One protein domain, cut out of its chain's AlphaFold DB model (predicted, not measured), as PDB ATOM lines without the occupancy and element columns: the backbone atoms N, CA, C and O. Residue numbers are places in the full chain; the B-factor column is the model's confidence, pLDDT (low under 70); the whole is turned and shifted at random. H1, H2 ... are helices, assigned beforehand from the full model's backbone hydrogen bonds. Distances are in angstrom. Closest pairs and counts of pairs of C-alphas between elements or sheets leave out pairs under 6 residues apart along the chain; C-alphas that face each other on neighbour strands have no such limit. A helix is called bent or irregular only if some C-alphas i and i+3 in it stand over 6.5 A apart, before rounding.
ATOM      1  N   PRO A 173     -22.870  -0.582 -18.553       78.75
ATOM      2  CA  PRO A 173     -22.529  -1.991 -18.386       78.75
ATOM      3  C   PRO A 173     -23.433  -2.870 -19.264       78.75
ATOM      4  O   PRO A 173     -24.635  -2.624 -19.368       78.75
ATOM      5  N   LEU A 174     -22.869  -3.929 -19.863       81.75
ATOM      6  CA  LEU A 174     -23.597  -4.844 -20.761       81.75
ATOM      7  C   LEU A 174     -24.865  -5.430 -20.120       81.75
ATOM      8  O   LEU A 174     -25.879  -5.580 -20.795       81.75
ATOM      9  N   ASN A 175     -24.839  -5.680 -18.809       83.94
ATOM     10  CA  ASN A 175     -25.993  -6.170 -18.053       83.94
ATOM     11  C   ASN A 175     -27.201  -5.210 -18.125       83.94
ATOM     12  O   ASN A 175     -28.340  -5.633 -18.284       83.94
ATOM     13  N   SER A 176     -26.959  -3.896 -18.088       78.00
ATOM     14  CA  SER A 176     -28.028  -2.895 -18.173       78.00
ATOM     15  C   SER A 176     -28.615  -2.763 -19.577       78.00
ATOM     16  O   SER A 176     -29.788  -2.425 -19.713       78.00
ATOM     17  N   ILE A 177     -27.827  -3.051 -20.617       81.50
ATOM     18  CA  ILE A 177     -28.329  -3.122 -21.996       81.50
ATOM     19  C   ILE A 177     -29.219  -4.355 -22.151       81.50
ATOM     20  O   ILE A 177     -30.335  -4.246 -22.655       81.50
ATOM     21  N   LEU A 178     -28.749  -5.510 -21.674       84.75
ATOM     22  CA  LEU A 178     -29.456  -6.781 -21.811       84.75
ATOM     23  C   LEU A 178     -30.803  -6.755 -21.077       84.75
ATOM     24  O   LEU A 178     -31.812  -7.150 -21.650       84.75
ATOM     25  N   PHE A 179     -30.844  -6.163 -19.883       83.06
ATOM     26  CA  PHE A 179     -32.080  -5.960 -19.126       83.06
ATOM     27  C   PHE A 179     -33.096  -5.054 -19.842       83.06
ATOM     28  O   PHE A 179     -34.289  -5.352 -19.890       83.06
ATOM     29  N   ASN A 180     -32.636  -3.948 -20.437       82.38
ATOM     30  CA  ASN A 180     -33.516  -3.054 -21.191       82.38
ATOM     31  C   ASN A 180     -34.086  -3.743 -22.447       82.38
ATOM     32  O   ASN A 180     -35.249  -3.530 -22.788       82.38
ATOM     33  N   VAL A 181     -33.288  -4.582 -23.114       84.50
ATOM     34  CA  VAL A 181     -33.722  -5.370 -24.280       84.50
ATOM     35  C   VAL A 181     -34.680  -6.490 -23.874       84.50
ATOM     36  O   VAL A 181     -35.664  -6.723 -24.569       84.50
ATOM     37  N   GLU A 182     -34.454  -7.148 -22.739       84.50
ATOM     38  CA  GLU A 182     -35.342  -8.190 -22.215       84.50
ATOM     39  C   GLU A 182     -36.741  -7.638 -21.912       84.50
ATOM     40  O   GLU A 182     -37.744  -8.223 -22.322       84.50
ATOM     41  N   MET A 183     -36.823  -6.452 -21.297       77.88
ATOM     42  CA  MET A 183     -38.106  -5.774 -21.081       77.88
ATOM     43  C   MET A 183     -38.846  -5.467 -22.390       77.88
ATOM     44  O   MET A 183     -40.071  -5.565 -22.437       77.88
ATOM     45  N   LEU A 184     -38.120  -5.119 -23.458       82.94
ATOM     46  CA  LEU A 184     -38.711  -4.909 -24.779       82.94
ATOM     47  C   LEU A 184     -39.194  -6.234 -25.390       82.94
ATOM     48  O   LEU A 184     -40.323  -6.302 -25.869       82.94
ATOM     49  N   LEU A 185     -38.377  -7.292 -25.321       84.00
ATOM     50  CA  LEU A 185     -38.714  -8.612 -25.863       84.00
ATOM     51  C   LEU A 185     -39.985  -9.194 -25.239       84.00
ATOM     52  O   LEU A 185     -40.768  -9.825 -25.942       84.00
ATOM     53  N   VAL A 186     -40.210  -8.969 -23.943       80.12
ATOM     54  CA  VAL A 186     -41.425  -9.427 -23.249       80.12
ATOM     55  C   VAL A 186     -42.666  -8.628 -23.681       80.12
ATOM     56  O   VAL A 186     -43.772  -9.171 -23.710       80.12
ATOM     57  N   ALA A 187     -42.512  -7.357 -24.066       80.12
ATOM     58  CA  ALA A 187     -43.623  -6.507 -24.498       80.12
ATOM     59  C   ALA A 187     -44.091  -6.800 -25.938       80.12
ATOM     60  O   ALA A 187     -45.294  -6.772 -26.217       80.12
ATOM     61  N   THR A 188     -43.163  -7.123 -26.842       85.31
ATOM     62  CA  THR A 188     -43.432  -7.382 -28.267       85.31
ATOM     63  C   THR A 188     -44.522  -8.430 -28.544       85.31
ATOM     64  O   THR A 188     -45.449  -8.111 -29.291       85.31
ATOM     65  N   PRO A 189     -44.516  -9.651 -27.964       82.94
ATOM     66  CA  PRO A 189     -45.517 -10.672 -28.293       82.94
ATOM     67  C   PRO A 189     -46.946 -10.239 -27.939       82.94
ATOM     68  O   PRO A 189     -47.882 -10.535 -28.679       82.94
ATOM     69  N   SER A 190     -47.115  -9.471 -26.857       82.56
ATOM     70  CA  SER A 190     -48.423  -8.931 -26.468       82.56
ATOM     71  C   SER A 190     -48.935  -7.892 -27.477       82.56
ATOM     72  O   SER A 190     -50.121  -7.878 -27.806       82.56
ATOM     73  N   MET A 191     -48.042  -7.050 -28.011       83.62
ATOM     74  CA  MET A 191     -48.372  -6.047 -29.035       83.62
ATOM     75  C   MET A 191     -48.717  -6.674 -30.390       83.62
ATOM     76  O   MET A 191     -49.695  -6.274 -31.028       83.62
ATOM     77  N   VAL A 192     -47.956  -7.686 -30.816       86.38
ATOM     78  CA  VAL A 192     -48.219  -8.404 -32.072       86.38
ATOM     79  C   VAL A 192     -49.574  -9.107 -32.001       86.38
ATOM     80  O   VAL A 192     -50.389  -8.973 -32.911       86.38
ATOM     81  N   GLN A 193     -49.871  -9.782 -30.890       84.19
ATOM     82  CA  GLN A 193     -51.144 -10.477 -30.710       84.19
ATOM     83  C   GLN A 193     -52.354  -9.532 -30.674       84.19
ATOM     84  O   GLN A 193     -53.407  -9.846 -31.241       84.19
ATOM     85  N   PHE A 194     -52.210  -8.361 -30.049       84.25
ATOM     86  CA  PHE A 194     -53.236  -7.321 -30.098       84.25
ATOM     87  C   PHE A 194     -53.475  -6.841 -31.535       84.25
ATOM     88  O   PHE A 194     -54.620  -6.779 -31.977       84.25
ATOM     89  N   SER A 195     -52.404  -6.585 -32.287       85.88
ATOM     90  CA  SER A 195     -52.482  -6.111 -33.673       85.88
ATOM     91  C   SER A 195     -53.154  -7.125 -34.602       85.88
ATOM     92  O   SER A 195     -54.009  -6.748 -35.400       85.88
ATOM     93  N   GLN A 196     -52.839  -8.418 -34.454       85.12
ATOM     94  CA  GLN A 196     -53.494  -9.497 -35.205       85.12
ATOM     95  C   GLN A 196     -55.000  -9.570 -34.914       85.12
ATOM     96  O   GLN A 196     -55.794  -9.803 -35.820       85.12
ATOM     97  N   THR A 197     -55.409  -9.327 -33.666       83.25
ATOM     98  CA  THR A 197     -56.829  -9.377 -33.288       83.25
ATOM     99  C   THR A 197     -57.588  -8.119 -33.722       83.25
ATOM    100  O   THR A 197     -58.711  -8.216 -34.210       83.25
ATOM    101  N   ALA A 198     -56.990  -6.934 -33.565       85.75
ATOM    102  CA  ALA A 198     -57.610  -5.656 -33.919       85.75
ATOM    103  C   ALA A 198     -57.785  -5.486 -35.436       85.75
ATOM    104  O   ALA A 198     -58.754  -4.877 -35.884       85.75
ATOM    105  N   PHE A 199     -56.864  -6.048 -36.222       85.62
ATOM    106  CA  PHE A 199     -56.864  -5.977 -37.682       85.62
ATOM    107  C   PHE A 199     -57.050  -7.352 -38.323       85.62
ATOM    108  O   PHE A 199     -56.430  -7.640 -39.345       85.62
ATOM    109  N   ALA A 200     -57.907  -8.196 -37.744       83.12
ATOM    110  CA  ALA A 200     -58.107  -9.571 -38.202       83.12
ATOM    111  C   ALA A 200     -58.413  -9.657 -39.707       83.12
ATOM    112  O   ALA A 200     -57.848 -10.495 -40.402       83.12
ATOM    113  N   ASP A 201     -59.228  -8.744 -40.243       86.94
ATOM    114  CA  ASP A 201     -59.577  -8.743 -41.668       86.94
ATOM    115  C   ASP A 201     -58.398  -8.400 -42.590       86.94
ATOM    116  O   ASP A 201     -58.336  -8.900 -43.712       86.94
ATOM    117  N   TYR A 202     -57.441  -7.597 -42.118       83.75
ATOM    118  CA  TYR A 202     -56.232  -7.240 -42.869       83.75
ATOM    119  C   TYR A 202     -55.099  -8.248 -42.679       83.75
ATOM    120  O   TYR A 202     -54.269  -8.418 -43.568       83.75
ATOM    121  N   ALA A 203     -55.053  -8.903 -41.521       81.56
ATOM    122  CA  ALA A 203     -54.049  -9.903 -41.188       81.56
ATOM    123  C   ALA A 203     -54.373 -11.294 -41.761       81.56
ATOM    124  O   ALA A 203     -53.511 -12.174 -41.741       81.56
ATOM    125  N   ARG A 204     -55.578 -11.500 -42.310       79.88
ATOM    126  CA  ARG A 204     -55.981 -12.751 -42.967       79.88
ATOM    127  C   ARG A 204     -54.957 -13.208 -44.002       79.88
ATOM    128  O   ARG A 204     -54.545 -12.430 -44.858       79.88
ATOM    129  N   LEU A 205     -54.614 -14.498 -43.959       84.94
ATOM    130  CA  LEU A 205     -53.674 -15.157 -44.886       84.94
ATOM    131  C   LEU A 205     -52.229 -14.632 -44.814       84.94
ATOM    132  O   LEU A 205     -51.414 -14.968 -45.672       84.94
ATOM    133  N   THR A 206     -51.886 -13.833 -43.804       87.75
ATOM    134  CA  THR A 206     -50.489 -13.470 -43.547       87.75
ATOM    135  C   THR A 206     -49.763 -14.600 -42.819       87.75
ATOM    136  O   THR A 206     -50.378 -15.415 -42.129       87.75
ATOM    137  N   GLU A 207     -48.434 -14.647 -42.933       84.88
ATOM    138  CA  GLU A 207     -47.621 -15.624 -42.192       84.88
ATOM    139  C   GLU A 207     -47.815 -15.499 -40.676       84.88
ATOM    140  O   GLU A 207     -47.847 -16.509 -39.973       84.88
ATOM    141  N   ALA A 208     -48.028 -14.276 -40.180       81.50
ATOM    142  CA  ALA A 208     -48.346 -14.030 -38.780       81.50
ATOM    143  C   ALA A 208     -49.649 -14.738 -38.366       81.50
ATOM    144  O   ALA A 208     -49.648 -15.476 -37.381       81.50
ATOM    145  N   ASP A 209     -50.726 -14.602 -39.144       85.44
ATOM    146  CA  ASP A 209     -52.005 -15.275 -38.878       85.44
ATOM    147  C   ASP A 209     -51.851 -16.806 -38.891       85.44
ATOM    148  O   ASP A 209     -52.325 -17.492 -37.988       85.44
ATOM    149  N   VAL A 210     -51.077 -17.365 -39.829       86.44
ATOM    150  CA  VAL A 210     -50.802 -18.814 -39.871       86.44
ATOM    151  C   VAL A 210     -50.038 -19.289 -38.628       86.44
ATOM    152  O   VAL A 210     -50.382 -20.323 -38.049       86.44
ATOM    153  N   ILE A 211     -49.022 -18.550 -38.181       87.31
ATOM    154  CA  ILE A 211     -48.242 -18.903 -36.986       87.31
ATOM    155  C   ILE A 211     -49.122 -18.828 -35.730       87.31
ATOM    156  O   ILE A 211     -49.177 -19.786 -34.952       87.31
ATOM    157  N   PHE A 212     -49.861 -17.732 -35.543       82.00
ATOM    158  CA  PHE A 212     -50.696 -17.534 -34.357       82.00
ATOM    159  C   PHE A 212     -51.937 -18.430 -34.331       82.00
ATOM    160  O   PHE A 212     -52.327 -18.874 -33.252       82.00
ATOM    161  N   SER A 213     -52.532 -18.742 -35.483       80.31
ATOM    162  CA  SER A 213     -53.763 -19.532 -35.592       80.31
ATOM    163  C   SER A 213     -53.500 -21.039 -35.686       80.31
ATOM    164  O   SER A 213     -54.143 -21.828 -34.998       80.31
ATOM    165  N   ALA A 214     -52.516 -21.476 -36.480       80.88
ATOM    166  CA  ALA A 214     -52.277 -22.903 -36.710       80.88
ATOM    167  C   ALA A 214     -51.186 -23.496 -35.811       80.88
ATOM    168  O   ALA A 214     -51.343 -24.621 -35.333       80.88
ATOM    169  N   GLN A 215     -50.083 -22.778 -35.586       84.44
ATOM    170  CA  GLN A 215     -48.924 -23.330 -34.876       84.44
ATOM    171  C   GLN A 215     -49.064 -23.136 -33.363       84.44
ATOM    172  O   GLN A 215     -49.029 -24.103 -32.602       84.44
ATOM    173  N   ILE A 216     -49.307 -21.903 -32.917       83.25
ATOM    174  CA  ILE A 216     -49.298 -21.556 -31.490       83.25
ATOM    175  C   ILE A 216     -50.524 -22.116 -30.749       83.25
ATOM    176  O   ILE A 216     -50.389 -22.600 -29.624       83.25
ATOM    177  N   GLN A 217     -51.708 -22.152 -31.372       80.00
ATOM    178  CA  GLN A 217     -52.918 -22.711 -30.738       80.00
ATOM    179  C   GLN A 217     -52.849 -24.222 -30.486       80.00
ATOM    180  O   GLN A 217     -53.570 -24.734 -29.623       80.00
ATOM    181  N   ARG A 218     -51.998 -24.939 -31.232       80.88
ATOM    182  CA  ARG A 218     -51.813 -26.390 -31.098       80.88
ATOM    183  C   ARG A 218     -50.826 -26.771 -29.995       80.88
ATOM    184  O   ARG A 218     -50.799 -27.933 -29.598       80.88
ATOM    185  N   LEU A 219     -50.055 -25.824 -29.454       85.12
ATOM    186  CA  LEU A 219     -49.216 -26.082 -28.284       85.12
ATOM    187  C   LEU A 219     -50.081 -26.158 -27.019       85.12
ATOM    188  O   LEU A 219     -50.789 -25.209 -26.684       85.12
ATOM    189  N   HIS A 220     -49.975 -27.263 -26.275       78.31
ATOM    190  CA  HIS A 220     -50.791 -27.544 -25.083       78.31
ATOM    191  C   HIS A 220     -50.749 -26.418 -24.032       78.31
ATOM    192  O   HIS A 220     -51.774 -26.071 -23.453       78.31
ATOM    193  N   PHE A 221     -49.578 -25.804 -23.829       79.75
ATOM    194  CA  PHE A 221     -49.406 -24.694 -22.887       79.75
ATOM    195  C   PHE A 221     -50.050 -23.392 -23.384       79.75
ATOM    196  O   PHE A 221     -50.799 -22.748 -22.654       79.75
ATOM    197  N   TYR A 222     -49.803 -23.016 -24.642       76.56
ATOM    198  CA  TYR A 222     -50.287 -21.753 -25.200       76.56
ATOM    199  C   TYR A 222     -51.784 -21.779 -25.525       76.56
ATOM    200  O   TYR A 222     -52.447 -20.756 -25.381       76.56
ATOM    201  N   SER A 223     -52.359 -22.937 -25.864       78.12
ATOM    202  CA  SER A 223     -53.783 -23.079 -26.211       78.12
ATOM    203  C   SER A 223     -54.729 -22.498 -25.148       78.12
ATOM    204  O   SER A 223     -55.730 -21.858 -25.480       78.12
ATOM    205  N   PHE A 224     -54.392 -22.643 -23.861       80.69
ATOM    206  CA  PHE A 224     -55.174 -22.080 -22.757       80.69
ATOM    207  C   PHE A 224     -55.171 -20.542 -22.746       80.69
ATOM    208  O   PHE A 224     -56.208 -19.919 -22.511       80.69
ATOM    209  N   PHE A 225     -54.031 -19.918 -23.053       79.69
ATOM    210  CA  PHE A 225     -53.899 -18.460 -23.072       79.69
ATOM    211  C   PHE A 225     -54.696 -17.807 -24.204       79.69
ATOM    212  O   PHE A 225     -55.276 -16.735 -24.013       79.69
ATOM    213  N   PHE A 226     -54.765 -18.474 -25.359       76.00
ATOM    214  CA  PHE A 226     -55.511 -17.992 -26.522       76.00
ATOM    215  C   PHE A 226     -57.027 -18.142 -26.351       76.00
ATOM    216  O   PHE A 226     -57.752 -17.208 -26.682       76.00
ATOM    217  N   LYS A 227     -57.514 -19.249 -25.769       79.69
ATOM    218  CA  LYS A 227     -58.956 -19.449 -25.514       79.69
ATOM    219  C   LYS A 227     -59.550 -18.416 -24.555       79.69
ATOM    220  O   LYS A 227     -60.695 -18.019 -24.718       79.69
ATOM    221  N   ASN A 228     -58.769 -17.980 -23.570       81.75
ATOM    222  CA  ASN A 228     -59.225 -17.043 -22.543       81.75
ATOM    223  C   ASN A 228     -58.938 -15.570 -22.881       81.75
ATOM    224  O   ASN A 228     -59.130 -14.712 -22.024       81.75
ATOM    225  N   HIS A 229     -58.442 -15.263 -24.088       82.50
ATOM    226  CA  HIS A 229     -58.103 -13.897 -24.512       82.50
ATOM    227  C   HIS A 229     -57.220 -13.128 -23.509       82.50
ATOM    228  O   HIS A 229     -57.303 -11.903 -23.386       82.50
ATOM    229  N   ILE A 230     -56.337 -13.843 -22.800       81.38
ATOM    230  CA  ILE A 230     -55.569 -13.302 -21.667       81.38
ATOM    231  C   ILE A 230     -54.689 -12.117 -22.087       81.38
ATOM    232  O   ILE A 230     -54.540 -11.164 -21.329       81.38
ATOM    233  N   PHE A 231     -54.170 -12.130 -23.315       76.25
ATOM    234  CA  PHE A 231     -53.330 -11.059 -23.858       76.25
ATOM    235  C   PHE A 231     -54.084  -9.749 -24.120       76.25
ATOM    236  O   PHE A 231     -53.524  -8.665 -23.980       76.25
ATOM    237  N   ILE A 232     -55.367  -9.833 -24.474       81.88
ATOM    238  CA  ILE A 232     -56.206  -8.646 -24.692       81.88
ATOM    239  C   ILE A 232     -56.561  -8.034 -23.339       81.88
ATOM    240  O   ILE A 232     -56.460  -6.823 -23.155       81.88
ATOM    241  N   ILE A 233     -56.912  -8.885 -22.371       84.94
ATOM    242  CA  ILE A 233     -57.228  -8.465 -21.003       84.94
ATOM    243  C   ILE A 233     -55.993  -7.846 -20.331       84.94
ATOM    244  O   ILE A 233     -56.115  -6.816 -19.671       84.94
ATOM    245  N   SER A 234     -54.796  -8.411 -20.522       81.25
ATOM    246  CA  SER A 234     -53.563  -7.871 -19.937       81.25
ATOM    247  C   SER A 234     -53.189  -6.501 -20.514       81.25
ATOM    248  O   SER A 234     -52.890  -5.586 -19.745       81.25
ATOM    249  N   MET A 235     -53.278  -6.317 -21.837       78.62
ATOM    250  CA  MET A 235     -53.061  -5.014 -22.480       78.62
ATOM    251  C   MET A 235     -54.090  -3.975 -22.035       78.62
ATOM    252  O   MET A 235     -53.726  -2.837 -21.734       78.62
ATOM    253  N   LEU A 236     -55.361  -4.370 -21.919       84.88
ATOM    254  CA  LEU A 236     -56.417  -3.493 -21.421       84.88
ATOM    255  C   LEU A 236     -56.162  -3.075 -19.964       84.88
ATOM    256  O   LEU A 236     -56.298  -1.898 -19.637       84.88
ATOM    257  N   CYS A 237     -55.727  -4.001 -19.104       85.62
ATOM    258  CA  CYS A 237     -55.346  -3.702 -17.723       85.62
ATOM    259  C   CYS A 237     -54.197  -2.689 -17.649       85.62
ATOM    260  O   CYS A 237     -54.304  -1.710 -16.916       85.62
ATOM    261  N   VAL A 238     -53.117  -2.877 -18.417       81.88
ATOM    262  CA  VAL A 238     -51.970  -1.948 -18.418       81.88
ATOM    263  C   VAL A 238     -52.362  -0.578 -18.975       81.88
ATOM    264  O   VAL A 238     -51.938   0.446 -18.435       81.88
ATOM    265  N   PHE A 239     -53.204  -0.536 -20.009       82.81
ATOM    266  CA  PHE A 239     -53.735   0.708 -20.561       82.81
ATOM    267  C   PHE A 239     -54.589   1.466 -19.536       82.81
ATOM    268  O   PHE A 239     -54.353   2.651 -19.301       82.81
ATOM    269  N   LEU A 240     -55.525   0.782 -18.870       85.88
ATOM    270  CA  LEU A 240     -56.365   1.380 -17.832       85.88
ATOM    271  C   LEU A 240     -55.537   1.846 -16.629       85.88
ATOM    272  O   LEU A 240     -55.737   2.963 -16.158       85.88
ATOM    273  N   LEU A 241     -54.561   1.053 -16.178       84.12
ATOM    274  CA  LEU A 241     -53.629   1.461 -15.121       84.12
ATOM    275  C   LEU A 241     -52.834   2.711 -15.514       84.12
ATOM    276  O   LEU A 241     -52.681   3.624 -14.704       84.12
ATOM    277  N   SER A 242     -52.346   2.770 -16.754       77.69
ATOM    278  CA  SER A 242     -51.586   3.917 -17.266       77.69
ATOM    279  C   SER A 242     -52.455   5.171 -17.367       77.69
ATOM    280  O   SER A 242     -52.006   6.263 -17.018       77.69
ATOM    281  N   LEU A 243     -53.713   5.018 -17.788       80.06
ATOM    282  CA  LEU A 243     -54.688   6.102 -17.877       80.06
ATOM    283  C   LEU A 243     -55.043   6.646 -16.489       80.06
ATOM    284  O   LEU A 243     -54.997   7.856 -16.275       80.06
ATOM    285  N   ILE A 244     -55.316   5.764 -15.525       85.50
ATOM    286  CA  ILE A 244     -55.568   6.143 -14.128       85.50
ATOM    287  C   ILE A 244     -54.344   6.856 -13.541       85.50
ATOM    288  O   ILE A 244     -54.483   7.906 -12.917       85.50
ATOM    289  N   TYR A 245     -53.134   6.345 -13.780       74.94
ATOM    290  CA  TYR A 245     -51.905   6.978 -13.301       74.94
ATOM    291  C   TYR A 245     -51.705   8.384 -13.880       74.94
ATOM    292  O   TYR A 245     -51.367   9.307 -13.141       74.94
ATOM    293  N   PHE A 246     -51.943   8.569 -15.179       72.25
ATOM    294  CA  PHE A 246     -51.800   9.876 -15.820       72.25
ATOM    295  C   PHE A 246     -52.855  10.885 -15.340       72.25
ATOM    296  O   PHE A 246     -52.571  12.079 -15.269       72.25
ATOM    297  N   LEU A 247     -54.051  10.414 -14.970       77.12
ATOM    298  CA  LEU A 247     -55.081  11.249 -14.346       77.12
ATOM    299  C   LEU A 247     -54.710  11.661 -12.915       77.12
ATOM    300  O   LEU A 247     -54.960  12.800 -12.531       77.12
ATOM    301  N   VAL A 248     -54.111  10.761 -12.129       81.62
ATOM    302  CA  VAL A 248     -53.741  11.030 -10.727       81.62
ATOM    303  C   VAL A 248     -52.465  11.869 -10.620       81.62
ATOM    304  O   VAL A 248     -52.337  12.676  -9.700       81.62
ATOM    305  N   ARG A 249     -51.514  11.705 -11.545       73.50
ATOM    306  CA  ARG A 249     -50.225  12.401 -11.511       73.50
ATOM    307  C   ARG A 249     -50.064  13.326 -12.725       73.50
ATOM    308  O   ARG A 249     -49.574  12.883 -13.766       73.50
ATOM    309  N   PRO A 250     -50.442  14.614 -12.616       55.38
ATOM    310  CA  PRO A 250     -50.254  15.565 -13.701       55.38
ATOM    311  C   PRO A 250     -48.765  15.711 -14.040       55.38
ATOM    312  O   PRO A 250     -47.916  15.866 -13.167       55.38
ATOM    313  N   ARG A 251     -48.485  15.623 -15.344       58.72
ATOM    314  CA  ARG A 251     -47.186  15.692 -16.028       58.72
ATOM    315  C   ARG A 251     -46.132  16.544 -15.298       58.72
ATOM    316  O   ARG A 251     -46.221  17.771 -15.299       58.72
ATOM    317  N   ASP A 252     -45.092  15.887 -14.779       58.44
ATOM    318  CA  ASP A 252     -43.897  16.554 -14.250       58.44
ATOM    319  C   ASP A 252     -43.255  17.409 -15.358       58.44
ATOM    320  O   ASP A 252     -42.950  16.933 -16.459       58.44
TER     321      ASP A 252
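AT A GLANCE: This is residues 173 to 252 of the 281 residues of the protein "Hypothetical protein" of Symbiodinium microadriaticum (UniProt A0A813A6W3). Two long helices make an L-like shape with a small helical head at the corner: the first turns of H5 pack on H1b, the second arm of the bent helix H1, and H2, H3 and H4 make the chain's way round between them. Residues 173 to 186 and 236 to 252 stick out as two free arms. The printed part has 80 residues with five named helices, H1 to H5 in order, and no named strand; the class is all helix. It is loose, with a radius of gyration of the C-alphas of 16.1 A and spans of 45 by 35 by 25 A.

HOW THE PARTS SIT: By its hydrogen bonds H1, residues 174 to 198, was assigned as one helix, but it is bent: C-alphas 186 and 189 are 6.6 A apart, and its arms H1a, 174 to 186, and H1b, 189 to 198, stand at a shallow tilt of 25 degrees. H2, residues 200 to 203, is close to but not clearly touching H1b, the closest C-alphas being those of Gln 196 and Ala 203, 6.0 A apart. H3, residues 207 to 218, only just touches H1b, by 208 to 212 alone, with 3 pairs of C-alphas within 8 A, the closest those of Gln 196 and Asp 209, 7.0 A. H4, residues 220 to 227, and H3 touch only at the corner, Gln 217 to Ser 223, C-alphas 4.6 A apart. H5, residues 230 to 248, touches H1b by 231 to 235 alone, about perpendicular at 82 degrees; the closest C-alphas, of Ser 190 and Phe 231, are 6.0 A apart. H1a and H5 are apart. Every O i to N i+4 pair is within hydrogen-bond range in H1a, H1b and H5, against 5 of 8 in H3 and 2 of 4 in H4; H2 is too short for one.

IN THESE COORDINATES: H1a begins at C-alpha 174 (-23.597, -4.844, -20.761) and is 18.6 A long; H1b is 14.2 A, H3 16.0 A. H5, 26.7 A long, ends at C-alpha 248 (-53.741, 11.030, -10.727).

THE WHOLE: The C-alphas farthest apart, of Arg 218 and Asp 252, are 46.8 A apart. The printed part has no cut, and its four links are tight. Residues 250 to 252 have pLDDT under 70.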